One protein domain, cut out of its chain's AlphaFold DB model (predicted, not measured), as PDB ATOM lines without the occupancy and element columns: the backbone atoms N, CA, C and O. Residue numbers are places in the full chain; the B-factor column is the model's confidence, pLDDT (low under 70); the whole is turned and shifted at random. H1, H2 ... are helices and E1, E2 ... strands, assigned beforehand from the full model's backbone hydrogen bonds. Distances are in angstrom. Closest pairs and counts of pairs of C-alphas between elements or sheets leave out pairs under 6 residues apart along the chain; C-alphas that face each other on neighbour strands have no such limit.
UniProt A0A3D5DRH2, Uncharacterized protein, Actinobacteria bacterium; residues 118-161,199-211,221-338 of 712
ATOM      1  N   PRO A 118      49.763  14.138 -23.538       71.94
ATOM      2  CA  PRO A 118      49.420  13.443 -24.754       71.94
ATOM      3  C   PRO A 118      48.263  14.165 -25.435       71.94
ATOM      4  O   PRO A 118      47.335  14.625 -24.770       71.94
ATOM      5  N   THR A 119      48.343  14.285 -26.753       79.94
ATOM      6  CA  THR A 119      47.231  14.769 -27.569       79.94
ATOM      7  C   THR A 119      46.560  13.567 -28.198       79.94
ATOM      8  O   THR A 119      47.236  12.626 -28.612       79.94
ATOM      9  N   VAL A 120      45.236  13.578 -28.246       82.81
ATOM     10  CA  VAL A 120      44.467  12.546 -28.933       82.81
ATOM     11  C   VAL A 120      43.838  13.193 -30.156       82.81
ATOM     12  O   VAL A 120      43.200  14.237 -30.045       82.81
ATOM     13  N   HIS A 121      44.062  12.599 -31.318       87.69
ATOM     14  CA  HIS A 121      43.386  12.948 -32.556       87.69
ATOM     15  C   HIS A 121      42.504  11.782 -32.967       87.69
ATOM     16  O   HIS A 121      42.843  10.622 -32.742       87.69
ATOM     17  N   ILE A 122      41.365  12.094 -33.565       87.38
ATOM     18  CA  ILE A 122      40.503  11.080 -34.158       87.38
ATOM     19  C   ILE A 122      40.887  11.004 -35.627       87.38
ATOM     20  O   ILE A 122      40.961  12.034 -36.301       87.38
ATOM     21  N   ALA A 123      41.204   9.800 -36.089       87.12
ATOM     22  CA  ALA A 123      41.636   9.576 -37.455       87.12
ATOM     23  C   ALA A 123      40.553  10.012 -38.450       87.12
ATOM     24  O   ALA A 123      39.372   9.710 -38.229       87.12
ATOM     25  N   PRO A 124      40.929  10.654 -39.568       80.12
ATOM     26  CA  PRO A 124      39.999  10.861 -40.662       80.12
ATOM     27  C   PRO A 124      39.524   9.512 -41.215       80.12
ATOM     28  O   PRO A 124      40.166   8.470 -41.063       80.12
ATOM     29  N   MET A 125      38.353   9.537 -41.838       68.38
ATOM     30  CA  MET A 125      37.707   8.356 -42.389       68.38
ATOM     31  C   MET A 125      38.605   7.676 -43.445       68.38
ATOM     32  O   MET A 125      39.052   8.361 -44.365       68.38
ATOM     33  N   PRO A 126      38.888   6.361 -43.350       67.50
ATOM     34  CA  PRO A 126      39.477   5.627 -44.453       67.50
ATOM     35  C   PRO A 126      38.464   5.599 -45.610       67.50
ATOM     36  O   PRO A 126      37.275   5.369 -45.369       67.50
ATOM     37  N   PRO A 127      38.899   5.880 -46.844       60.91
ATOM     38  CA  PRO A 127      38.032   5.811 -48.007       60.91
ATOM     39  C   PRO A 127      37.768   4.353 -48.409       60.91
ATOM     40  O   PRO A 127      38.682   3.532 -48.370       60.91
ATOM     41  N   ALA A 128      36.540   4.127 -48.885       58.25
ATOM     42  CA  ALA A 128      36.020   2.951 -49.589       58.25
ATOM     43  C   ALA A 128      35.461   1.794 -48.727       58.25
ATOM     44  O   ALA A 128      36.080   1.338 -47.773       58.25
ATOM     45  N   ASP A 129      34.257   1.362 -49.122       68.69
ATOM     46  CA  ASP A 129      33.523   0.125 -48.782       68.69
ATOM     47  C   ASP A 129      32.521   0.130 -47.605       68.69
ATOM     48  O   ASP A 129      31.783  -0.839 -47.444       68.69
ATOM     49  N   ALA A 130      32.389   1.213 -46.831       68.06
ATOM     50  CA  ALA A 130      31.371   1.303 -45.769       68.06
ATOM     51  C   ALA A 130      30.002   1.775 -46.301       68.06
ATOM     52  O   ALA A 130      29.935   2.723 -47.085       68.06
ATOM     53  N   GLY A 131      28.904   1.161 -45.844       80.00
ATOM     54  CA  GLY A 131      27.550   1.589 -46.211       80.00
ATOM     55  C   GLY A 131      27.190   2.957 -45.616       80.00
ATOM     56  O   GLY A 131      27.657   3.311 -44.534       80.00
ATOM     57  N   ASP A 132      26.308   3.721 -46.274       83.81
ATOM     58  CA  ASP A 132      25.904   5.080 -45.850       83.81
ATOM     59  C   ASP A 132      25.443   5.168 -44.380       83.81
ATOM     60  O   ASP A 132      25.601   6.198 -43.718       83.81
ATOM     61  N   ALA A 133      24.862   4.088 -43.849       82.00
ATOM     62  CA  ALA A 133      24.473   3.992 -42.445       82.00
ATOM     63  C   ALA A 133      25.693   3.979 -41.506       82.00
ATOM     64  O   ALA A 133      25.736   4.777 -40.566       82.00
ATOM     65  N   ASP A 134      26.706   3.154 -41.788       84.12
ATOM     66  CA  ASP A 134      27.952   3.076 -41.011       84.12
ATOM     67  C   ASP A 134      28.701   4.414 -41.037       84.12
ATOM     68  O   ASP A 134      29.215   4.871 -40.012       84.12
ATOM     69  N   VAL A 135      28.705   5.092 -42.192       86.06
ATOM     70  CA  VAL A 135      29.319   6.419 -42.356       86.06
ATOM     71  C   VAL A 135      28.668   7.451 -41.435       86.06
ATOM     72  O   VAL A 135      29.368   8.200 -40.746       86.06
ATOM     73  N   ARG A 136      27.330   7.487 -41.387       88.00
ATOM     74  CA  ARG A 136      26.587   8.419 -40.521       88.00
ATOM     75  C   ARG A 136      26.810   8.122 -39.041       88.00
ATOM     76  O   ARG A 136      27.125   9.053 -38.299       88.00
ATOM     77  N   ALA A 137      26.707   6.857 -38.637       86.62
ATOM     78  CA  ALA A 137      26.924   6.437 -37.254       86.62
ATOM     79  C   ALA A 137      28.348   6.775 -36.787       86.62
ATOM     80  O   ALA A 137      28.548   7.408 -35.748       86.62
ATOM     81  N   ARG A 138      29.357   6.463 -37.608       88.38
ATOM     82  CA  ARG A 138      30.754   6.813 -37.330       88.38
ATOM     83  C   ARG A 138      30.975   8.319 -37.235       88.38
ATOM     84  O   ARG A 138      31.723   8.756 -36.361       88.38
ATOM     85  N   SER A 139      30.369   9.106 -38.124       89.19
ATOM     86  CA  SER A 139      30.484  10.569 -38.102       89.19
ATOM     87  C   SER A 139      29.939  11.143 -36.793       89.19
ATOM     88  O   SER A 139      30.629  11.913 -36.129       89.19
ATOM     89  N   ARG A 140      28.766  10.674 -36.347       89.25
ATOM     90  CA  ARG A 140      28.178  11.063 -35.056       89.25
ATOM     91  C   ARG A 140      29.061  10.681 -33.872       89.25
ATOM     92  O   ARG A 140      29.374  11.543 -33.059       89.25
ATOM     93  N   ILE A 141      29.537   9.434 -33.822       90.25
ATOM     94  CA  ILE A 141      30.468   8.972 -32.777       90.25
ATOM     95  C   ILE A 141      31.747   9.823 -32.777       90.25
ATOM     96  O   ILE A 141      32.271  10.175 -31.724       90.25
ATOM     97  N   THR A 142      32.252  10.184 -33.957       90.00
ATOM     98  CA  THR A 142      33.452  11.014 -34.106       90.00
ATOM     99  C   THR A 142      33.232  12.435 -33.589       90.00
ATOM    100  O   THR A 142      34.091  12.942 -32.872       90.00
ATOM    101  N   GLU A 143      32.106  13.077 -33.912       87.56
ATOM    102  CA  GLU A 143      31.765  14.407 -33.383       87.56
ATOM    103  C   GLU A 143      31.601  14.387 -31.858       87.56
ATOM    104  O   GLU A 143      32.188  15.215 -31.159       87.56
ATOM    105  N   GLU A 144      30.919  13.375 -31.322       85.69
ATOM    106  CA  GLU A 144      30.812  13.163 -29.875       85.69
ATOM    107  C   GLU A 144      32.190  12.991 -29.220       85.69
ATOM    108  O   GLU A 144      32.485  13.578 -28.178       85.69
ATOM    109  N   LEU A 145      33.094  12.237 -29.843       86.75
ATOM    110  CA  LEU A 145      34.446  12.050 -29.322       86.75
ATOM    111  C   LEU A 145      35.303  13.310 -29.397       86.75
ATOM    112  O   LEU A 145      36.129  13.522 -28.506       86.75
ATOM    113  N   LYS A 146      35.113  14.158 -30.415       84.38
ATOM    114  CA  LYS A 146      35.768  15.472 -30.475       84.38
ATOM    115  C   LYS A 146      35.346  16.350 -29.307       84.38
ATOM    116  O   LYS A 146      36.164  17.129 -28.841       84.38
ATOM    117  N   PHE A 147      34.123  16.206 -28.808       77.81
ATOM    118  CA  PHE A 147      33.659  16.910 -27.617       77.81
ATOM    119  C   PHE A 147      34.192  16.273 -26.318       77.81
ATOM    120  O   PHE A 147      34.736  16.960 -25.449       77.81
ATOM    121  N   ARG A 148      34.126  14.938 -26.218       77.62
ATOM    122  CA  ARG A 148      34.463  14.157 -25.011       77.62
ATOM    123  C   ARG A 148      35.966  14.075 -24.721       77.62
ATOM    124  O   ARG A 148      36.397  14.199 -23.575       77.62
ATOM    125  N   LEU A 149      36.810  13.855 -25.731       76.56
ATOM    126  CA  LEU A 149      38.251  13.606 -25.539       76.56
ATOM    127  C   LEU A 149      39.064  14.848 -25.114       76.56
ATOM    128  O   LEU A 149      40.013  14.705 -24.344       76.56
ATOM    129  N   PRO A 150      38.728  16.084 -25.509       66.12
ATOM    130  CA  PRO A 150      39.312  17.264 -24.875       66.12
ATOM    131  C   PRO A 150      38.942  17.371 -23.389       66.12
ATOM    132  O   PRO A 150      39.782  17.771 -22.577       66.12
ATOM    133  N   ALA A 151      37.737  16.937 -22.996       56.19
ATOM    134  CA  ALA A 151      37.333  16.860 -21.590       56.19
ATOM    135  C   ALA A 151      38.119  15.791 -20.801       56.19
ATOM    136  O   ALA A 151      38.306  15.940 -19.592       56.19
ATOM    137  N   VAL A 152      38.675  14.781 -21.489       53.12
ATOM    138  CA  VAL A 152      39.603  13.759 -20.957       53.12
ATOM    139  C   VAL A 152      40.970  14.323 -20.554       53.12
ATOM    140  O   VAL A 152      41.743  13.629 -19.892       53.12
ATOM    141  N   ALA A 153      41.277  15.598 -20.815       53.62
ATOM    142  CA  ALA A 153      42.455  16.286 -20.266       53.62
ATOM    143  C   ALA A 153      42.385  16.496 -18.725       53.62
ATOM    144  O   ALA A 153      42.766  17.536 -18.182       53.62
ATOM    145  N   ILE A 154      41.908  15.496 -17.983       50.72
ATOM    146  CA  ILE A 154      41.762  15.442 -16.535       50.72
ATOM    147  C   ILE A 154      43.146  15.213 -15.925       50.72
ATOM    148  O   ILE A 154      43.552  14.090 -15.641       50.72
ATOM    149  N   ARG A 155      43.898  16.291 -15.682       51.59
ATOM    150  CA  ARG A 155      45.067  16.231 -14.780       51.59
ATOM    151  C   ARG A 155      44.772  16.638 -13.340       51.59
ATOM    152  O   ARG A 155      45.634  16.473 -12.478       51.59
ATOM    153  N   ALA A 156      43.553  17.072 -13.038       51.50
ATOM    154  CA  ALA A 156      43.088  17.194 -11.664       51.50
ATOM    155  C   ALA A 156      41.552  17.217 -11.625       51.50
ATOM    156  O   ALA A 156      40.960  18.017 -12.351       51.50
ATOM    157  N   PRO A 157      40.892  16.401 -10.787       53.22
ATOM    158  CA  PRO A 157      39.534  16.713 -10.369       53.22
ATOM    159  C   PRO A 157      39.539  18.072  -9.677       53.22
ATOM    160  O   PRO A 157      40.533  18.452  -9.041       53.22
ATOM    161  N   ALA A 158      38.438  18.805  -9.808       52.47
ATOM    162  CA  ALA A 158      38.279  20.050  -9.088       52.47
ATOM    163  C   ALA A 158      38.425  19.803  -7.578       52.47
ATOM    164  O   ALA A 158      38.094  18.749  -7.023       52.47
ATOM    165  N   SER A 159      38.979  20.793  -6.889       48.81
ATOM    166  CA  SER A 159      39.135  20.757  -5.438       48.81
ATOM    167  C   SER A 159      37.780  20.765  -4.717       48.81
ATOM    168  O   SER A 159      37.713  20.441  -3.524       48.81
ATOM    169  N   MET A 160      36.708  21.122  -5.437       39.50
ATOM    170  CA  MET A 160      35.319  20.949  -5.033       39.50
ATOM    171  C   MET A 160      34.520  20.183  -6.102       39.50
ATOM    172  O   MET A 160      34.857  20.257  -7.279       39.50
ATOM    173  N   PRO A 161      33.490  19.439  -5.698       37.09
ATOM    174  CA  PRO A 161      32.633  18.681  -6.603       37.09
ATOM    175  C   PRO A 161      31.795  19.574  -7.473       37.09
ATOM    176  O   PRO A 161      31.463  20.689  -7.072       37.09
ATOM    177  N   ARG A 199      53.437  13.066 -27.358       73.56
ATOM    178  CA  ARG A 199      52.868  11.798 -27.822       73.56
ATOM    179  C   ARG A 199      51.490  12.111 -28.368       73.56
ATOM    180  O   ARG A 199      50.669  12.696 -27.666       73.56
ATOM    181  N   THR A 200      51.294  11.758 -29.617       82.94
ATOM    182  CA  THR A 200      50.046  11.978 -30.311       82.94
ATOM    183  C   THR A 200      49.452  10.604 -30.533       82.94
ATOM    184  O   THR A 200      50.098   9.748 -31.130       82.94
ATOM    185  N   TYR A 201      48.280  10.377 -29.967       88.44
ATOM    186  CA  TYR A 201      47.525   9.153 -30.159       88.44
ATOM    187  C   TYR A 201      46.485   9.397 -31.237       88.44
ATOM    188  O   TYR A 201      45.871  10.462 -31.270       88.44
ATOM    189  N   GLU A 202      46.302   8.423 -32.109       91.44
ATOM    190  CA  GLU A 202      45.283   8.447 -33.144       91.44
ATOM    191  C   GLU A 202      44.236   7.383 -32.815       91.44
ATOM    192  O   GLU A 202      44.574   6.215 -32.632       91.44
ATOM    193  N   VAL A 203      42.975   7.790 -32.684       92.81
ATOM    194  CA  VAL A 203      41.847   6.883 -32.448       92.81
ATOM    195  C   VAL A 203      41.199   6.581 -33.788       92.81
ATOM    196  O   VAL A 203      40.638   7.476 -34.424       92.81
ATOM    197  N   GLN A 204      41.268   5.323 -34.206       93.50
ATOM    198  CA  GLN A 204      40.538   4.791 -35.349       93.50
ATOM    199  C   GLN A 204      39.323   4.014 -34.857       93.50
ATOM    200  O   GLN A 204      39.399   3.261 -33.888       93.50
ATOM    201  N   ILE A 205      38.188   4.236 -35.512       93.25
ATOM    202  CA  ILE A 205      36.905   3.656 -35.124       93.25
ATOM    203  C   ILE A 205      36.321   2.987 -36.353       93.25
ATOM    204  O   ILE A 205      36.148   3.633 -37.388       93.25
ATOM    205  N   PHE A 206      36.014   1.707 -36.227       91.88
ATOM    206  CA  PHE A 206      35.296   0.926 -37.220       91.88
ATOM    207  C   PHE A 206      33.910   0.649 -36.651       91.88
ATOM    208  O   PHE A 206      33.793   0.276 -35.484       91.88
ATOM    209  N   VAL A 207      32.876   0.907 -37.441       91.12
ATOM    210  CA  VAL A 207      31.479   0.772 -37.028       91.12
ATOM    211  C   VAL A 207      30.822  -0.191 -37.997       91.12
ATOM    212  O   VAL A 207      30.916   0.018 -39.202       91.12
ATOM    213  N   GLU A 208      30.185  -1.219 -37.454       88.75
ATOM    214  CA  GLU A 208      29.403  -2.197 -38.200       88.75
ATOM    215  C   GLU A 208      28.005  -2.275 -37.581       88.75
ATOM    216  O   GLU A 208      27.857  -2.441 -36.366       88.75
ATOM    217  N   HIS A 209      26.957  -2.160 -38.396       86.12
ATOM    218  CA  HIS A 209      25.593  -2.396 -37.922       86.12
ATOM    219  C   HIS A 209      25.369  -3.893 -37.677       86.12
ATOM    220  O   HIS A 209      25.433  -4.709 -38.598       86.12
ATOM    221  N   CYS A 210      25.047  -4.269 -36.438       79.19
ATOM    222  CA  CYS A 210      24.583  -5.614 -36.125       79.19
ATOM    223  C   CYS A 210      23.068  -5.686 -36.294       79.19
ATOM    224  O   CYS A 210      22.318  -5.077 -35.534       79.19
ATOM    225  N   TYR A 211      22.608  -6.494 -37.247       68.88
ATOM    226  CA  TYR A 211      21.201  -6.872 -37.334       68.88
ATOM    227  C   TYR A 211      20.994  -8.196 -36.591       68.88
ATOM    228  O   TYR A 211      21.433  -9.239 -37.081       68.88
ATOM    229  N   PRO A 221      19.361   0.550 -33.878       64.19
ATOM    230  CA  PRO A 221      20.385  -0.328 -34.431       64.19
ATOM    231  C   PRO A 221      21.525  -0.518 -33.426       64.19
ATOM    232  O   PRO A 221      22.200   0.439 -33.048       64.19
ATOM    233  N   ASN A 222      21.759  -1.764 -33.021       78.31
ATOM    234  CA  ASN A 222      22.928  -2.116 -32.228       78.31
ATOM    235  C   ASN A 222      24.179  -2.022 -33.109       78.31
ATOM    236  O   ASN A 222      24.281  -2.683 -34.144       78.31
ATOM    237  N   LEU A 223      25.138  -1.202 -32.694       87.31
ATOM    238  CA  LEU A 223      26.402  -1.001 -33.388       87.31
ATOM    239  C   LEU A 223      27.492  -1.847 -32.746       87.31
ATOM    240  O   LEU A 223      27.716  -1.776 -31.536       87.31
ATOM    241  N   LEU A 224      28.212  -2.606 -33.565       90.62
ATOM    242  CA  LEU A 224      29.486  -3.193 -33.188       90.62
ATOM    243  C   LEU A 224      30.585  -2.196 -33.532       90.62
ATOM    244  O   LEU A 224      30.828  -1.882 -34.696       90.62
ATOM    245  N   VAL A 225      31.235  -1.668 -32.499       91.69
ATOM    246  CA  VAL A 225      32.268  -0.645 -32.659       91.69
ATOM    247  C   VAL A 225      33.621  -1.218 -32.279       91.69
ATOM    248  O   VAL A 225      33.832  -1.642 -31.145       91.69
ATOM    249  N   THR A 226      34.560  -1.203 -33.219       93.62
ATOM    250  CA  THR A 226      35.957  -1.568 -32.977       93.62
ATOM    251  C   THR A 226      36.801  -0.309 -32.876       93.62
ATOM    252  O   THR A 226      36.834   0.511 -33.791       93.62
ATOM    253  N   VAL A 227      37.502  -0.159 -31.758       93.56
ATOM    254  CA  VAL A 227      38.395   0.964 -31.480       93.56
ATOM    255  C   VAL A 227      39.828   0.494 -31.606       93.56
ATOM    256  O   VAL A 227      40.240  -0.420 -30.896       93.56
ATOM    257  N   ASP A 228      40.598   1.140 -32.468       94.50
ATOM    258  CA  ASP A 228      42.032   0.927 -32.625       94.50
ATOM    259  C   ASP A 228      42.772   2.209 -32.230       94.50
ATOM    260  O   ASP A 228      42.650   3.251 -32.877       94.50
ATOM    261  N   LEU A 229      43.511   2.151 -31.124       93.06
ATOM    262  CA  LEU A 229      44.329   3.258 -30.652       93.06
ATOM    263  C   LEU A 229      45.751   3.089 -31.179       93.06
ATOM    264  O   LEU A 229      46.462   2.167 -30.780       93.06
ATOM    265  N   ARG A 230      46.200   4.025 -32.011       93.19
ATOM    266  CA  ARG A 230      47.522   4.011 -32.643       93.19
ATOM    267  C   ARG A 230      48.435   5.084 -32.069       93.19
ATOM    268  O   ARG A 230      47.987   6.140 -31.621       93.19
ATOM    269  N   ASP A 231      49.740   4.834 -32.099       88.12
ATOM    270  CA  ASP A 231      50.720   5.916 -31.976       88.12
ATOM    271  C   ASP A 231      50.783   6.640 -33.324       88.12
ATOM    272  O   ASP A 231      51.225   6.068 -34.321       88.12
ATOM    273  N   ALA A 232      50.354   7.904 -33.359       85.25
ATOM    274  CA  ALA A 232      50.256   8.682 -34.592       85.25
ATOM    275  C   ALA A 232      51.611   8.869 -35.297       85.25
ATOM    276  O   ALA A 232      51.661   9.291 -36.449       85.25
ATOM    277  N   ARG A 233      52.737   8.604 -34.615       82.25
ATOM    278  CA  ARG A 233      54.069   8.681 -35.229       82.25
ATOM    279  C   ARG A 233      54.490   7.407 -35.923       82.25
ATOM    280  O   ARG A 233      55.069   7.478 -36.999       82.25
ATOM    281  N   SER A 234      54.316   6.272 -35.256       86.12
ATOM    282  CA  SER A 234      54.750   4.987 -35.800       86.12
ATOM    283  C   SER A 234      53.674   4.349 -36.670       86.12
ATOM    284  O   SER A 234      53.974   3.405 -37.392       86.12
ATOM    285  N   GLY A 235      52.425   4.817 -36.566       87.12
ATOM    286  CA  GLY A 235      51.253   4.170 -37.149       87.12
ATOM    287  C   GLY A 235      50.942   2.809 -36.518       87.12
ATOM    288  O   GLY A 235      49.998   2.149 -36.942       87.12
ATOM    289  N   GLN A 236      51.718   2.373 -35.517       90.62
ATOM    290  CA  GLN A 236      51.526   1.078 -34.878       90.62
ATOM    291  C   GLN A 236      50.287   1.122 -33.990       90.62
ATOM    292  O   GLN A 236      50.143   2.019 -33.152       90.62
ATOM    293  N   SER A 237      49.424   0.118 -34.157       90.88
ATOM    294  CA  SER A 237      48.343  -0.153 -33.215       90.88
ATOM    295  C   SER A 237      48.938  -0.477 -31.848       90.88
ATOM    296  O   SER A 237      49.779  -1.367 -31.705       90.88
ATOM    297  N   LEU A 238      48.545   0.306 -30.846       89.94
ATOM    298  CA  LEU A 238      48.924   0.097 -29.453       89.94
ATOM    299  C   LEU A 238      47.965  -0.879 -28.787       89.94
ATOM    300  O   LEU A 238      48.384  -1.693 -27.965       89.94
ATOM    301  N   VAL A 239      46.676  -0.743 -29.092       93.44
ATOM    302  CA  VAL A 239      45.619  -1.597 -28.570       93.44
ATOM    303  C   VAL A 239      44.374  -1.478 -29.440       93.44
ATOM    304  O   VAL A 239      43.919  -0.373 -29.736       93.44
ATOM    305  N   THR A 240      43.794  -2.628 -29.764       93.06
ATOM    306  CA  THR A 240      42.500  -2.735 -30.435       93.06
ATOM    307  C   THR A 240      41.496  -3.367 -29.485       93.06
ATOM    308  O   THR A 240      41.817  -4.327 -28.781       93.06
ATOM    309  N   ARG A 241      40.280  -2.830 -29.445       93.38
ATOM    310  CA  ARG A 241      39.179  -3.361 -28.645       93.38
ATOM    311  C   ARG A 241      37.890  -3.337 -29.448       93.38
ATOM    312  O   ARG A 241      37.512  -2.299 -29.974       93.38
ATOM    313  N   ILE A 242      37.191  -4.463 -29.448       92.06
ATOM    314  CA  ILE A 242      35.821  -4.560 -29.944       92.06
ATOM    315  C   ILE A 242      34.886  -4.298 -28.760       92.06
ATOM    316  O   ILE A 242      35.019  -4.921 -27.701       92.06
ATOM    317  N   LEU A 243      34.001  -3.319 -28.905       88.56
ATOM    318  CA  LEU A 243      32.988  -2.980 -27.913       88.56
ATOM    319  C   LEU A 243      31.791  -3.921 -28.042       88.56
ATOM    320  O   LEU A 243      31.571  -4.534 -29.083       88.56
ATOM    321  N   ARG A 244      31.020  -4.059 -26.963       87.00
ATOM    322  CA  ARG A 244      29.765  -4.815 -27.019       87.00
ATOM    323  C   ARG A 244      28.766  -4.067 -27.914       87.00
ATOM    324  O   ARG A 244      28.836  -2.837 -27.946       87.00
ATOM    325  N   PRO A 245      27.848  -4.775 -28.599       86.69
ATOM    326  CA  PRO A 245      26.789  -4.130 -29.363       86.69
ATOM    327  C   PRO A 245      26.036  -3.121 -28.490       86.69
ATOM    328  O   PRO A 245      25.642  -3.455 -27.371       86.69
ATOM    329  N   CYS A 246      25.923  -1.885 -28.963       86.12
ATOM    330  CA  CYS A 246      25.399  -0.768 -28.179       86.12
ATOM    331  C   CYS A 246      24.852   0.348 -29.077       86.12
ATOM    332  O   CYS A 246      25.006   0.306 -30.299       86.12
ATOM    333  N   THR A 247      24.212   1.349 -28.473       88.44
ATOM    334  CA  THR A 247      23.727   2.528 -29.200       88.44
ATOM    335  C   THR A 247      24.888   3.436 -29.635       88.44
ATOM    336  O   THR A 247      25.992   3.349 -29.100       88.44
ATOM    337  N   GLU A 248      24.654   4.347 -30.589       88.81
ATOM    338  CA  GLU A 248      25.651   5.354 -31.018       88.81
ATOM    339  C   GLU A 248      26.242   6.136 -29.836       88.81
ATOM    340  O   GLU A 248      27.449   6.387 -29.783       88.81
ATOM    341  N   GLN A 249      25.388   6.505 -28.882       85.25
ATOM    342  CA  GLN A 249      25.785   7.289 -27.727       85.25
ATOM    343  C   GLN A 249      26.629   6.458 -26.753       85.25
ATOM    344  O   GLN A 249      27.746   6.860 -26.427       85.25
ATOM    345  N   ASP A 250      26.162   5.264 -26.375       84.25
ATOM    346  CA  ASP A 250      26.918   4.349 -25.508       84.25
ATOM    347  C   ASP A 250      28.270   3.967 -26.135       84.25
ATOM    348  O   ASP A 250      29.284   3.838 -25.442       84.25
ATOM    349  N   ALA A 251      28.314   3.818 -27.464       89.25
ATOM    350  CA  ALA A 251      29.546   3.570 -28.195       89.25
ATOM    351  C   ALA A 251      30.531   4.730 -28.024       89.25
ATOM    352  O   ALA A 251      31.669   4.501 -27.616       89.25
ATOM    353  N   ALA A 252      30.116   5.973 -28.294       89.06
ATOM    354  CA  ALA A 252      30.976   7.146 -28.129       89.06
ATOM    355  C   ALA A 252      31.506   7.274 -26.691       89.06
ATOM    356  O   ALA A 252      32.681   7.581 -26.474       89.06
ATOM    357  N   GLU A 253      30.665   6.966 -25.708       83.81
ATOM    358  CA  GLU A 253      31.011   6.937 -24.291       83.81
ATOM    359  C   GLU A 253      32.094   5.900 -23.978       83.81
ATOM    360  O   GLU A 253      33.151   6.236 -23.428       83.81
ATOM    361  N   MET A 254      31.868   4.643 -24.364       86.56
ATOM    362  CA  MET A 254      32.821   3.551 -24.162       86.56
ATOM    363  C   MET A 254      34.142   3.802 -24.896       86.56
ATOM    364  O   MET A 254      35.213   3.586 -24.322       86.56
ATOM    365  N   VAL A 255      34.096   4.318 -26.131       90.31
ATOM    366  CA  VAL A 255      35.294   4.696 -26.899       90.31
ATOM    367  C   VAL A 255      36.080   5.777 -26.151       90.31
ATOM    368  O   VAL A 255      37.307   5.670 -26.036       90.31
ATOM    369  N   ALA A 256      35.403   6.797 -25.610       87.50
ATOM    370  CA  ALA A 256      36.041   7.884 -24.871       87.50
ATOM    371  C   ALA A 256      36.733   7.374 -23.600       87.50
ATOM    372  O   ALA A 256      37.910   7.672 -23.384       87.50
ATOM    373  N   GLY A 257      36.036   6.573 -22.785       84.25
ATOM    374  CA  GLY A 257      36.580   6.005 -21.546       84.25
ATOM    375  C   GLY A 257      37.736   5.040 -21.790       84.25
ATOM    376  O   GLY A 257      38.783   5.142 -21.139       84.25
ATOM    377  N   PHE A 258      37.602   4.156 -22.782       88.81
ATOM    378  CA  PHE A 258      38.675   3.257 -23.198       88.81
ATOM    379  C   PHE A 258      39.907   4.039 -23.668       88.81
ATOM    380  O   PHE A 258      41.019   3.794 -23.196       88.81
ATOM    381  N   THR A 259      39.717   5.029 -24.542       89.56
ATOM    382  CA  THR A 259      40.802   5.879 -25.049       89.56
ATOM    383  C   THR A 259      41.491   6.626 -23.910       89.56
ATOM    384  O   THR A 259      42.713   6.541 -23.768       89.56
ATOM    385  N   ALA A 260      40.714   7.304 -23.057       84.69
ATOM    386  CA  ALA A 260      41.201   8.024 -21.883       84.69
ATOM    387  C   ALA A 260      42.097   7.144 -21.022       84.69
ATOM    388  O   ALA A 260      43.229   7.504 -20.688       84.69
ATOM    389  N   ARG A 261      41.612   5.941 -20.726       85.50
ATOM    390  CA  ARG A 261      42.336   4.970 -19.932       85.50
ATOM    391  C   ARG A 261      43.664   4.569 -20.553       85.50
ATOM    392  O   ARG A 261      44.673   4.521 -19.851       85.50
ATOM    393  N   GLN A 262      43.676   4.221 -21.834       88.56
ATOM    394  CA  GLN A 262      44.898   3.747 -22.478       88.56
ATOM    395  C   GLN A 262      45.938   4.863 -22.551       88.56
ATOM    396  O   GLN A 262      47.109   4.637 -22.243       88.56
ATOM    397  N   VAL A 263      45.498   6.091 -22.825       84.69
ATOM    398  CA  VAL A 263      46.344   7.286 -22.755       84.69
ATOM    399  C   VAL A 263      46.915   7.467 -21.343       84.69
ATOM    400  O   VAL A 263      48.126   7.624 -21.180       84.69
ATOM    401  N   PHE A 264      46.078   7.366 -20.307       81.75
ATOM    402  CA  PHE A 264      46.487   7.474 -18.906       81.75
ATOM    403  C   PHE A 264      47.456   6.376 -18.471       81.75
ATOM    404  O   PHE A 264      48.441   6.671 -17.795       81.75
ATOM    405  N   ARG A 265      47.224   5.131 -18.893       83.69
ATOM    406  CA  ARG A 265      48.088   3.977 -18.611       83.69
ATOM    407  C   ARG A 265      49.469   4.132 -19.250       83.69
ATOM    408  O   ARG A 265      50.466   3.733 -18.652       83.69
ATOM    409  N   GLN A 266      49.533   4.701 -20.452       82.38
ATOM    410  CA  GLN A 266      50.786   4.930 -21.177       82.38
ATOM    411  C   GLN A 266      51.544   6.174 -20.683       82.38
ATOM    412  O   GLN A 266      52.769   6.271 -20.855       82.38
ATOM    413  N   ASP A 267      50.848   7.128 -20.057       73.88
ATOM    414  CA  ASP A 267      51.445   8.308 -19.436       73.88
ATOM    415  C   ASP A 267      51.910   8.001 -18.002       73.88
ATOM    416  O   ASP A 267      51.151   8.025 -17.038       73.88
ATOM    417  N   CYS A 268      53.221   7.795 -17.841       69.25
ATOM    418  CA  CYS A 268      53.865   7.547 -16.543       69.25
ATOM    419  C   CYS A 268      53.728   8.688 -15.515       69.25
ATOM    420  O   CYS A 268      54.197   8.550 -14.381       69.25
ATOM    421  N   SER A 269      53.186   9.837 -15.924       66.75
ATOM    422  CA  SER A 269      52.901  10.974 -15.056       66.75
ATOM    423  C   SER A 269      51.458  11.000 -14.550       66.75
ATOM    424  O   SER A 269      51.154  11.818 -13.676       66.75
ATOM    425  N   THR A 270      50.599  10.109 -15.057       74.38
ATOM    426  CA  THR A 270      49.240   9.933 -14.559       74.38
ATOM    427  C   THR A 270      49.276   9.233 -13.202       74.38
ATOM    428  O   THR A 270      49.871   8.158 -13.068       74.38
ATOM    429  N   PRO A 271      48.657   9.816 -12.168       76.62
ATOM    430  CA  PRO A 271      48.580   9.170 -10.874       76.62
ATOM    431  C   PRO A 271      47.624   7.977 -10.915       76.62
ATOM    432  O   PRO A 271      46.601   8.011 -11.591       76.62
ATOM    433  N   ALA A 272      47.911   6.952 -10.109       82.88
ATOM    434  CA  ALA A 272      47.119   5.718 -10.070       82.88
ATOM    435  C   ALA A 272      45.626   5.941  -9.752       82.88
ATOM    436  O   ALA A 272      44.782   5.172 -10.192       82.88
ATOM    437  N   TRP A 273      45.284   7.010  -9.024       85.31
ATOM    438  CA  TRP A 273      43.892   7.356  -8.713       85.31
ATOM    439  C   TRP A 273      43.093   7.896  -9.914       85.31
ATOM    440  O   TRP A 273      41.880   8.065  -9.797       85.31
ATOM    441  N   ALA A 274      43.748   8.189 -11.043       81.44
ATOM    442  CA  ALA A 274      43.128   8.721 -12.259       81.44
ATOM    443  C   ALA A 274      42.983   7.685 -13.392       81.44
ATOM    444  O   ALA A 274      42.325   7.971 -14.382       81.44
ATOM    445  N   THR A 275      43.594   6.500 -13.286       78.00
ATOM    446  CA  THR A 275      43.713   5.540 -14.405       78.00
ATOM    447  C   THR A 275      42.480   4.676 -14.696       78.00
ATOM    448  O   THR A 275      42.416   4.103 -15.782       78.00
ATOM    449  N   GLY A 276      41.520   4.560 -13.775       79.88
ATOM    450  CA  GLY A 276      40.299   3.764 -13.992       79.88
ATOM    451  C   GLY A 276      40.480   2.235 -14.083       79.88
ATOM    452  O   GLY A 276      41.593   1.693 -14.020       79.88
ATOM    453  N   SER A 277      39.357   1.535 -14.232       82.62
ATOM    454  CA  SER A 277      39.168   0.079 -14.319       82.62
ATOM    455  C   SER A 277      39.663  -0.491 -15.639       82.62
ATOM    456  O   SER A 277      39.753   0.244 -16.608       82.62
ATOM    457  N   ALA A 278      39.935  -1.806 -15.701       78.50
ATOM    458  CA  ALA A 278      40.389  -2.543 -16.894       78.50
ATOM    459  C   ALA A 278      39.712  -2.128 -18.213       78.50
ATOM    460  O   ALA A 278      40.359  -2.105 -19.265       78.50
ATOM    461  N   ASP A 279      38.445  -1.757 -18.142       77.19
ATOM    462  CA  ASP A 279      37.658  -1.531 -19.328       77.19
ATOM    463  C   ASP A 279      37.571  -0.072 -19.764       77.19
ATOM    464  O   ASP A 279      37.419   0.197 -20.954       77.19
ATOM    465  N   GLY A 280      37.830   0.859 -18.844       79.19
ATOM    466  CA  GLY A 280      37.629   2.289 -19.066       79.19
ATOM    467  C   GLY A 280      36.176   2.727 -18.879       79.19
ATOM    468  O   GLY A 280      35.925   3.926 -18.910       79.19
ATOM    469  N   ASP A 281      35.255   1.790 -18.621       80.00
ATOM    470  CA  ASP A 281      33.825   2.050 -18.397       80.00
ATOM    471  C   ASP A 281      33.575   2.990 -17.209       80.00
ATOM    472  O   ASP A 281      32.617   3.751 -17.150       80.00
ATOM    473  N   ASP A 282      34.465   2.948 -16.224       79.31
ATOM    474  CA  ASP A 282      34.358   3.791 -15.047       79.31
ATOM    475  C   ASP A 282      34.788   5.237 -15.389       79.31
ATOM    476  O   ASP A 282      34.100   6.206 -15.060       79.31
ATOM    477  N   LEU A 283      35.855   5.405 -16.174       77.94
ATOM    478  CA  LEU A 283      36.245   6.703 -16.724       77.94
ATOM    479  C   LEU A 283      35.227   7.265 -17.722       77.94
ATOM    480  O   LEU A 283      35.017   8.477 -17.699       77.94
ATOM    481  N   SER A 284      34.577   6.446 -18.558       77.56
ATOM    482  CA  SER A 284      33.491   6.933 -19.426       77.56
ATOM    483  C   SER A 284      32.325   7.453 -18.594       77.56
ATOM    484  O   SER A 284      31.888   8.583 -18.808       77.56
ATOM    485  N   ALA A 285      31.899   6.702 -17.574       76.62
ATOM    486  CA  ALA A 285      30.864   7.136 -16.641       76.62
ATOM    487  C   ALA A 285      31.226   8.456 -15.954       76.62
ATOM    488  O   ALA A 285      30.402   9.367 -15.871       76.62
ATOM    489  N   TYR A 286      32.476   8.599 -15.511       80.81
ATOM    490  CA  TYR A 286      32.962   9.852 -14.945       80.81
ATOM    491  C   TYR A 286      32.869  11.014 -15.941       80.81
ATOM    492  O   TYR A 286      32.359  12.074 -15.587       80.81
ATOM    493  N   LEU A 287      33.332  10.833 -17.180       75.75
ATOM    494  CA  LEU A 287      33.285  11.875 -18.212       75.75
ATOM    495  C   LEU A 287      31.846  12.306 -18.498       75.75
ATOM    496  O   LEU A 287      31.555  13.499 -18.485       75.75
ATOM    497  N   LEU A 288      30.940  11.340 -18.618       72.62
ATOM    498  CA  LEU A 288      29.517  11.581 -18.824       72.62
ATOM    499  C   LEU A 288      28.872  12.387 -17.721       72.62
ATOM    500  O   LEU A 288      28.136  13.335 -17.983       72.62
ATOM    501  N   THR A 289      29.163  12.034 -16.468       73.19
ATOM    502  CA  THR A 289      28.600  12.770 -15.332       73.19
ATOM    503  C   THR A 289      29.037  14.237 -15.311       73.19
ATOM    504  O   THR A 289      28.388  15.075 -14.690       73.19
ATOM    505  N   ARG A 290      30.114  14.591 -16.025       70.50
ATOM    506  CA  ARG A 290      30.555  15.982 -16.175       70.50
ATOM    507  C   ARG A 290      29.931  16.710 -17.359       70.50
ATOM    508  O   ARG A 290      30.028  17.929 -17.400       70.50
ATOM    509  N   GLU A 291      29.299  16.010 -18.290       66.94
ATOM    510  CA  GLU A 291      28.690  16.619 -19.478       66.94
ATOM    511  C   GLU A 291      27.223  16.998 -19.273       66.94
ATOM    512  O   GLU A 291      26.719  17.883 -19.958       66.94
ATOM    513  N   MET A 292      26.545  16.407 -18.285       61.62
ATOM    514  CA  MET A 292      25.134  16.682 -17.974       61.62
ATOM    515  C   MET A 292      24.934  18.017 -17.226       61.62
ATOM    516  O   MET A 292      24.342  18.061 -16.149       61.62
ATOM    517  N   ARG A 293      25.504  19.111 -17.748       63.94
ATOM    518  CA  ARG A 293      25.614  20.405 -17.050       63.94
ATOM    519  C   ARG A 293      25.210  21.633 -17.886       63.94
ATOM    520  O   ARG A 293      26.016  22.557 -18.030       63.94
ATOM    521  N   PRO A 294      23.999  21.703 -18.468       61.09
ATOM    522  CA  PRO A 294      23.595  22.888 -19.216       61.09
ATOM    523  C   PRO A 294      23.214  24.049 -18.296       61.09
ATOM    524  O   PRO A 294      22.626  23.878 -17.223       61.09
ATOM    525  N   ALA A 295      23.523  25.260 -18.757       60.62
ATOM    526  CA  ALA A 295      22.987  26.489 -18.192       60.62
ATOM    527  C   ALA A 295      21.481  26.611 -18.487       60.62
ATOM    528  O   ALA A 295      21.022  26.215 -19.556       60.62
ATOM    529  N   GLY A 296      20.726  27.205 -17.555       71.31
ATOM    530  CA  GLY A 296      19.300  27.508 -17.741       71.31
ATOM    531  C   GLY A 296      18.330  26.376 -17.389       71.31
ATOM    532  O   GLY A 296      17.161  26.457 -17.743       71.31
ATOM    533  N   TRP A 297      18.788  25.332 -16.701       84.06
ATOM    534  CA  TRP A 297      17.916  24.265 -16.205       84.06
ATOM    535  C   TRP A 297      17.082  24.692 -15.000       84.06
ATOM    536  O   TRP A 297      17.536  25.485 -14.164       84.06
ATOM    537  N   THR A 298      15.893  24.103 -14.882       88.25
ATOM    538  CA  THR A 298      15.107  24.146 -13.646       88.25
ATOM    539  C   THR A 298      15.848  23.393 -12.533       88.25
ATOM    540  O   THR A 298      16.830  22.675 -12.774       88.25
ATOM    541  N   PHE A 299      15.419  23.562 -11.281       87.75
ATOM    542  CA  PHE A 299      15.951  22.754 -10.185       87.75
ATOM    543  C   PHE A 299      15.590  21.274 -10.370       87.75
ATOM    544  O   PHE A 299      16.441  20.422 -10.122       87.75
ATOM    545  N   GLY A 300      14.375  20.971 -10.845       86.75
ATOM    546  CA  GLY A 300      13.898  19.603 -11.070       86.75
ATOM    547  C   GLY A 300      14.744  18.832 -12.086       86.75
ATOM    548  O   GLY A 300      15.250  17.758 -11.763       86.75
ATOM    549  N   ASP A 301      14.994  19.420 -13.261       86.62
ATOM    550  CA  ASP A 301      15.828  18.808 -14.312       86.62
ATOM    551  C   ASP A 301      17.239  18.503 -13.801       86.62
ATOM    552  O   ASP A 301      17.806  17.429 -14.010       86.62
ATOM    553  N   PHE A 302      17.809  19.471 -13.083       86.00
ATOM    554  CA  PHE A 302      19.132  19.337 -12.501       86.00
ATOM    555  C   PHE A 302      19.185  18.270 -11.415       86.00
ATOM    556  O   PHE A 302      20.128  17.477 -11.375       86.00
ATOM    557  N   TRP A 303      18.182  18.247 -10.543       86.50
ATOM    558  CA  TRP A 303      18.072  17.249  -9.497       86.50
ATOM    559  C   TRP A 303      17.999  15.848 -10.097       86.50
ATOM    560  O   TRP A 303      18.778  14.985  -9.699       86.50
ATOM    561  N   GLN A 304      17.144  15.639 -11.102       86.62
ATOM    562  CA  GLN A 304      17.030  14.358 -11.793       86.62
ATOM    563  C   GLN A 304      18.360  13.953 -12.433       86.62
ATOM    564  O   GLN A 304      18.860  12.860 -12.178       86.62
ATOM    565  N   SER A 305      18.997  14.865 -13.169       84.25
ATOM    566  CA  SER A 305      20.308  14.602 -13.763       84.25
ATOM    567  C   SER A 305      21.356  14.226 -12.718       84.25
ATOM    568  O   SER A 305      22.150  13.314 -12.937       84.25
ATOM    569  N   ARG A 306      21.363  14.875 -11.551       85.44
ATOM    570  CA  ARG A 306      22.249  14.482 -10.454       85.44
ATOM    571  C   ARG A 306      21.944  13.083  -9.941       85.44
ATOM    572  O   ARG A 306      22.886  12.346  -9.653       85.44
ATOM    573  N   GLN A 307      20.673  12.729  -9.779       88.06
ATOM    574  CA  GLN A 307      20.304  11.383  -9.352       88.06
ATOM    575  C   GLN A 307      20.820  10.346 -10.356       88.06
ATOM    576  O   GLN A 307      21.425   9.356  -9.944       88.06
ATOM    577  N   ASP A 308      20.720  10.637 -11.653       86.88
ATOM    578  CA  ASP A 308      21.269   9.789 -12.711       86.88
ATOM    579  C   ASP A 308      22.806   9.712 -12.635       86.88
ATOM    580  O   ASP A 308      23.385   8.624 -12.713       86.88
ATOM    581  N   GLN A 309      23.491  10.841 -12.405       86.75
ATOM    582  CA  GLN A 309      24.944  10.882 -12.190       86.75
ATOM    583  C   GLN A 309      25.357  10.028 -10.985       86.75
ATOM    584  O   GLN A 309      26.300   9.238 -11.072       86.75
ATOM    585  N   ARG A 310      24.647  10.162  -9.860       89.25
ATOM    586  CA  ARG A 310      24.905   9.409  -8.630       89.25
ATOM    587  C   ARG A 310      24.673   7.920  -8.840       89.25
ATOM    588  O   ARG A 310      25.514   7.125  -8.420       89.25
ATOM    589  N   ALA A 311      23.580   7.540  -9.500       89.31
ATOM    590  CA  ALA A 311      23.263   6.151  -9.811       89.31
ATOM    591  C   ALA A 311      24.371   5.512 -10.661       89.31
ATOM    592  O   ALA A 311      24.935   4.491 -10.258       89.31
ATOM    593  N   LYS A 312      24.774   6.181 -11.753       86.81
ATOM    594  CA  LYS A 312      25.881   5.739 -12.614       86.81
ATOM    595  C   LYS A 312      27.186   5.609 -11.824       86.81
ATOM    596  O   LYS A 312      27.799   4.545 -11.806       86.81
ATOM    597  N   LEU A 313      27.613   6.651 -11.106       89.25
ATOM    598  CA  LEU A 313      28.860   6.605 -10.329       89.25
ATOM    599  C   LEU A 313      28.835   5.521  -9.241       89.25
ATOM    600  O   LEU A 313      29.846   4.854  -9.028       89.25
ATOM    601  N   THR A 314      27.696   5.312  -8.579       90.75
ATOM    602  CA  THR A 314      27.525   4.272  -7.553       90.75
ATOM    603  C   THR A 314      27.713   2.878  -8.137       90.75
ATOM    604  O   THR A 314      28.425   2.059  -7.551       90.75
ATOM    605  N   GLU A 315      27.112   2.607  -9.295       88.19
ATOM    606  CA  GLU A 315      27.258   1.336 -10.003       88.19
ATOM    607  C   GLU A 315      28.734   1.027 -10.295       88.19
ATOM    608  O   GLU A 315      29.222  -0.064  -9.982       88.19
ATOM    609  N   PHE A 316      29.479   2.004 -10.819       85.38
ATOM    610  CA  PHE A 316      30.883   1.806 -11.182       85.38
ATOM    611  C   PHE A 316      31.830   1.764  -9.984       85.38
ATOM    612  O   PHE A 316      32.723   0.917  -9.950       85.38
ATOM    613  N   VAL A 317      31.624   2.606  -8.968       88.75
ATOM    614  CA  VAL A 317      32.436   2.585  -7.740       88.75
ATOM    615  C   VAL A 317      32.284   1.253  -6.997       88.75
ATOM    616  O   VAL A 317      33.255   0.760  -6.425       88.75
ATOM    617  N   ARG A 318      31.103   0.617  -7.048       85.25
ATOM    618  CA  ARG A 318      30.898  -0.734  -6.494       85.25
ATOM    619  C   ARG A 318      31.697  -1.810  -7.236       85.25
ATOM    620  O   ARG A 318      32.113  -2.781  -6.612       85.25
ATOM    621  N   ARG A 319      31.921  -1.647  -8.546       83.38
ATOM    622  CA  ARG A 319      32.677  -2.595  -9.387       83.38
ATOM    623  C   ARG A 319      34.190  -2.351  -9.371       83.38
ATOM    624  O   ARG A 319      34.955  -3.290  -9.566       83.38
ATOM    625  N   SER A 320      34.627  -1.107  -9.163       78.38
ATOM    626  CA  SER A 320      36.028  -0.690  -9.267       78.38
ATOM    627  C   SER A 320      36.418   0.235  -8.114       78.38
ATOM    628  O   SER A 320      36.045   1.406  -8.074       78.38
ATOM    629  N   THR A 321      37.264  -0.260  -7.208       71.06
ATOM    630  CA  THR A 321      37.922   0.570  -6.182       71.06
ATOM    631  C   THR A 321      39.155   1.311  -6.714       71.06
ATOM    632  O   THR A 321      39.792   2.064  -5.984       71.06
ATOM    633  N   ASN A 322      39.509   1.115  -7.992       73.50
ATOM    634  CA  ASN A 322      40.759   1.612  -8.572       73.50
ATOM    635  C   ASN A 322      40.674   3.067  -9.068       73.50
ATOM    636  O   ASN A 322      41.707   3.710  -9.260       73.50
ATOM    637  N   ALA A 323      39.466   3.594  -9.282       76.88
ATOM    638  CA  ALA A 323      39.248   4.964  -9.736       76.88
ATOM    639  C   ALA A 323      38.989   5.915  -8.562       76.88
ATOM    640  O   ALA A 323      37.854   6.312  -8.291       76.88
ATOM    641  N   GLY A 324      40.057   6.342  -7.888       87.56
ATOM    642  CA  GLY A 324      39.941   7.299  -6.788       87.56
ATOM    643  C   GLY A 324      39.222   8.600  -7.160       87.56
ATOM    644  O   GLY A 324      38.487   9.158  -6.343       87.56
ATOM    645  N   VAL A 325      39.369   9.069  -8.406       86.50
ATOM    646  CA  VAL A 325      38.659  10.259  -8.911       86.50
ATOM    647  C   VAL A 325      37.135  10.100  -8.899       86.50
ATOM    648  O   VAL A 325      36.432  11.031  -8.519       86.50
ATOM    649  N   MET A 326      36.622   8.914  -9.221       87.75
ATOM    650  CA  MET A 326      35.184   8.635  -9.215       87.75
ATOM    651  C   MET A 326      34.649   8.480  -7.810       87.75
ATOM    652  O   MET A 326      33.628   9.064  -7.478       87.75
ATOM    653  N   GLN A 327      35.373   7.743  -6.965       91.12
ATOM    654  CA  GLN A 327      35.051   7.659  -5.544       91.12
ATOM    655  C   GLN A 327      35.008   9.054  -4.915       91.12
ATOM    656  O   GLN A 327      34.207   9.314  -4.022       91.12
ATOM    657  N   TYR A 328      35.885   9.952  -5.367       91.19
ATOM    658  CA  TYR A 328      35.927  11.325  -4.898       91.19
ATOM    659  C   TYR A 328      34.716  12.119  -5.373       91.19
ATOM    660  O   TYR A 328      34.127  12.788  -4.532       91.19
ATOM    661  N   GLU A 329      34.328  12.029  -6.647       89.56
ATOM    662  CA  GLU A 329      33.142  12.719  -7.180       89.56
ATOM    663  C   GLU A 329      31.836  12.150  -6.608       89.56
ATOM    664  O   GLU A 329      30.942  12.910  -6.258       89.56
ATOM    665  N   LEU A 330      31.743  10.834  -6.403       92.69
ATOM    666  CA  LEU A 330      30.590  10.227  -5.745       92.69
ATOM    667  C   LEU A 330      30.482  10.682  -4.288       92.69
ATOM    668  O   LEU A 330      29.442  11.195  -3.902       92.69
ATOM    669  N   ALA A 331      31.561  10.581  -3.495       93.00
ATOM    670  CA  ALA A 331      31.570  11.035  -2.091       93.00
ATOM    671  C   ALA A 331      31.087  12.476  -1.950       93.00
ATOM    672  O   ALA A 331      30.407  12.886  -1.022       93.00
ATOM    673  N   SER A 332      31.468  13.245  -2.935       88.50
ATOM    674  CA  SER A 332      31.196  14.639  -3.051       88.50
ATOM    675  C   SER A 332      29.746  14.977  -3.425       88.50
ATOM    676  O   SER A 332      29.206  15.948  -2.900       88.50
ATOM    677  N   LEU A 333      29.113  14.178  -4.292       90.06
ATOM    678  CA  LEU A 333      27.665  14.225  -4.511       90.06
ATOM    679  C   LEU A 333      26.922  13.798  -3.239       90.06
ATOM    680  O   LEU A 333      25.986  14.471  -2.832       90.06
ATOM    681  N   GLU A 334      27.388  12.755  -2.548       91.25
ATOM    682  CA  GLU A 334      26.809  12.329  -1.266       91.25
ATOM    683  C   GLU A 334      26.891  13.434  -0.195       91.25
ATOM    684  O   GLU A 334      25.961  13.611   0.587       91.25
ATOM    685  N   ASP A 335      27.972  14.224  -0.161       87.12
ATOM    686  CA  ASP A 335      28.080  15.392   0.727       87.12
ATOM    687  C   ASP A 335      27.000  16.449   0.430       87.12
ATOM    688  O   ASP A 335      26.421  16.993   1.372       87.12
ATOM    689  N   LEU A 336      26.722  16.730  -0.849       85.50
ATOM    690  CA  LEU A 336      25.692  17.689  -1.278       85.50
ATOM    691  C   LEU A 336      24.277  17.233  -0.912       85.50
ATOM    692  O   LEU A 336      23.447  18.037  -0.502       85.50
ATOM    693  N   GLU A 337      24.029  15.929  -0.990       86.38
ATOM    694  CA  GLU A 337      22.756  15.296  -0.632       86.38
ATOM    695  C   GLU A 337      22.563  15.168   0.892       86.38
ATOM    696  O   GLU A 337      21.567  14.618   1.364       86.38
ATOM    697  N   GLY A 338      23.534  15.621   1.693       84.19
ATOM    698  CA  GLY A 338      23.519  15.467   3.147       84.19
ATOM    699  C   GLY A 338      23.821  14.041   3.630       84.19
ATOM    700  O   GLY A 338      23.746  13.772   4.831       84.19
TER     701      GLY A 338
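AT A GLANCE: This is residues 118 to 161, 199 to 211 and 221 to 338 of the 712 residues of an uncharacterized protein of Actinobacteria bacterium (UniProt A0A3D5DRH2). The domain has two lobes: at one end a twisted four-stranded sheet with two helices, H1 and H2, packed on it, and at the other end a bundle of three helices, H3, H4 and H5. H2 lies between the lobes, packed on the sheet and on H3. The printed part has 175 residues, with five named helices and four named strands in the order E1 H1 E2 E3 E4 H2 H3 H4 H5; the sheet, E1 E2 E3 E4, is mixed, and the class is mixed, helices and strands. The whole is compact, with a radius of gyration of the C-alphas of 16.8 A, and spans 55 by 37 by 29 A.

HOW THE PARTS SIT: In the sheet, edge strand E1, residues 119 to 122, is parallel to E2, residues 200 to 210, with N 121 and O 201 2.8 A apart. E2 is antiparallel to E3, residues 222 to 231, with N 204 and O 228 2.8 A apart. E3 forms a hairpin with edge strand E4, residues 237 to 242, with N 227 and O 241 2.8 A apart. The sheet only just is twisted, its C-alphas lying up to 4.1 A off its best plane. H2, residues 248 to 266, is on one face of the sheet, making two layers, a helix over a sheet, at a height over the sheet of 8.2 A; its closest C-alphas to E3 are those of Val 255 and Val 227, 6.7 A. H1, residues 132 to 151, is on the sheet at a height of 6.9 A, over E2 and slantwise to the strands at 38 degrees on the local plane. H1 and H2 touch at a steep tilt of 47 degrees, the same way, closest at the C-alphas of Ile 141 and Ala 252, 5.0 A. H2 touches H3, residues 281 to 291, with its residues 253 to 261 alone, at a steep tilt of 67 degrees, opposite ways; the closest C-alphas, of Gly 257 and Ser 284, are 3.9 A apart. H3, H4, residues 299 to 319, and H5, residues 324 to 336, form an up and down bundle, each running against the one before. The helical hairpin H3 and H4 has a shallow tilt of 15 degrees, closest at the C-alphas of Thr 289 and Gln 309, 5.2 A. The helical hairpin H4 and H5 has a steep tilt of 39 degrees, closest at the C-alphas of Leu 313 and Leu 330, 6.1 A. H4 and H5 are apart from the four strands. Every O i to N i+4 pair is within hydrogen-bond range in H2, H3, H4 and H5, and 14 of 16 are in H1.

IN THESE COORDINATES: E1 begins at C-alpha 119, (47.231, 14.769, -27.569). E2 is 31.5 A from first to last C-alpha, E3 28.9 A, H1 29.3 A, H2 27.0 A and H4 30.4 A. H4 begins at C-alpha 299, (15.951, 22.754, -10.185), and H5 ends at C-alpha 336, (25.692, 17.689, -1.278).

THE WHOLE: The two C-alphas farthest apart, of Ala 128 and Gly 338, are 55.6 A apart. Residues 162 to 198 and 212 to 220 are not printed, with gaps of 30.1 A and 7.2 A between C-alphas. Of the links printed whole, H2 to H3 is long. Residues 295 to 301, of which 299 to 301 belong to H4, stand free. The mean pLDDT of the printed part is 81.2; 27 residues are under 70, among them 125 to 130 and 150 to 161.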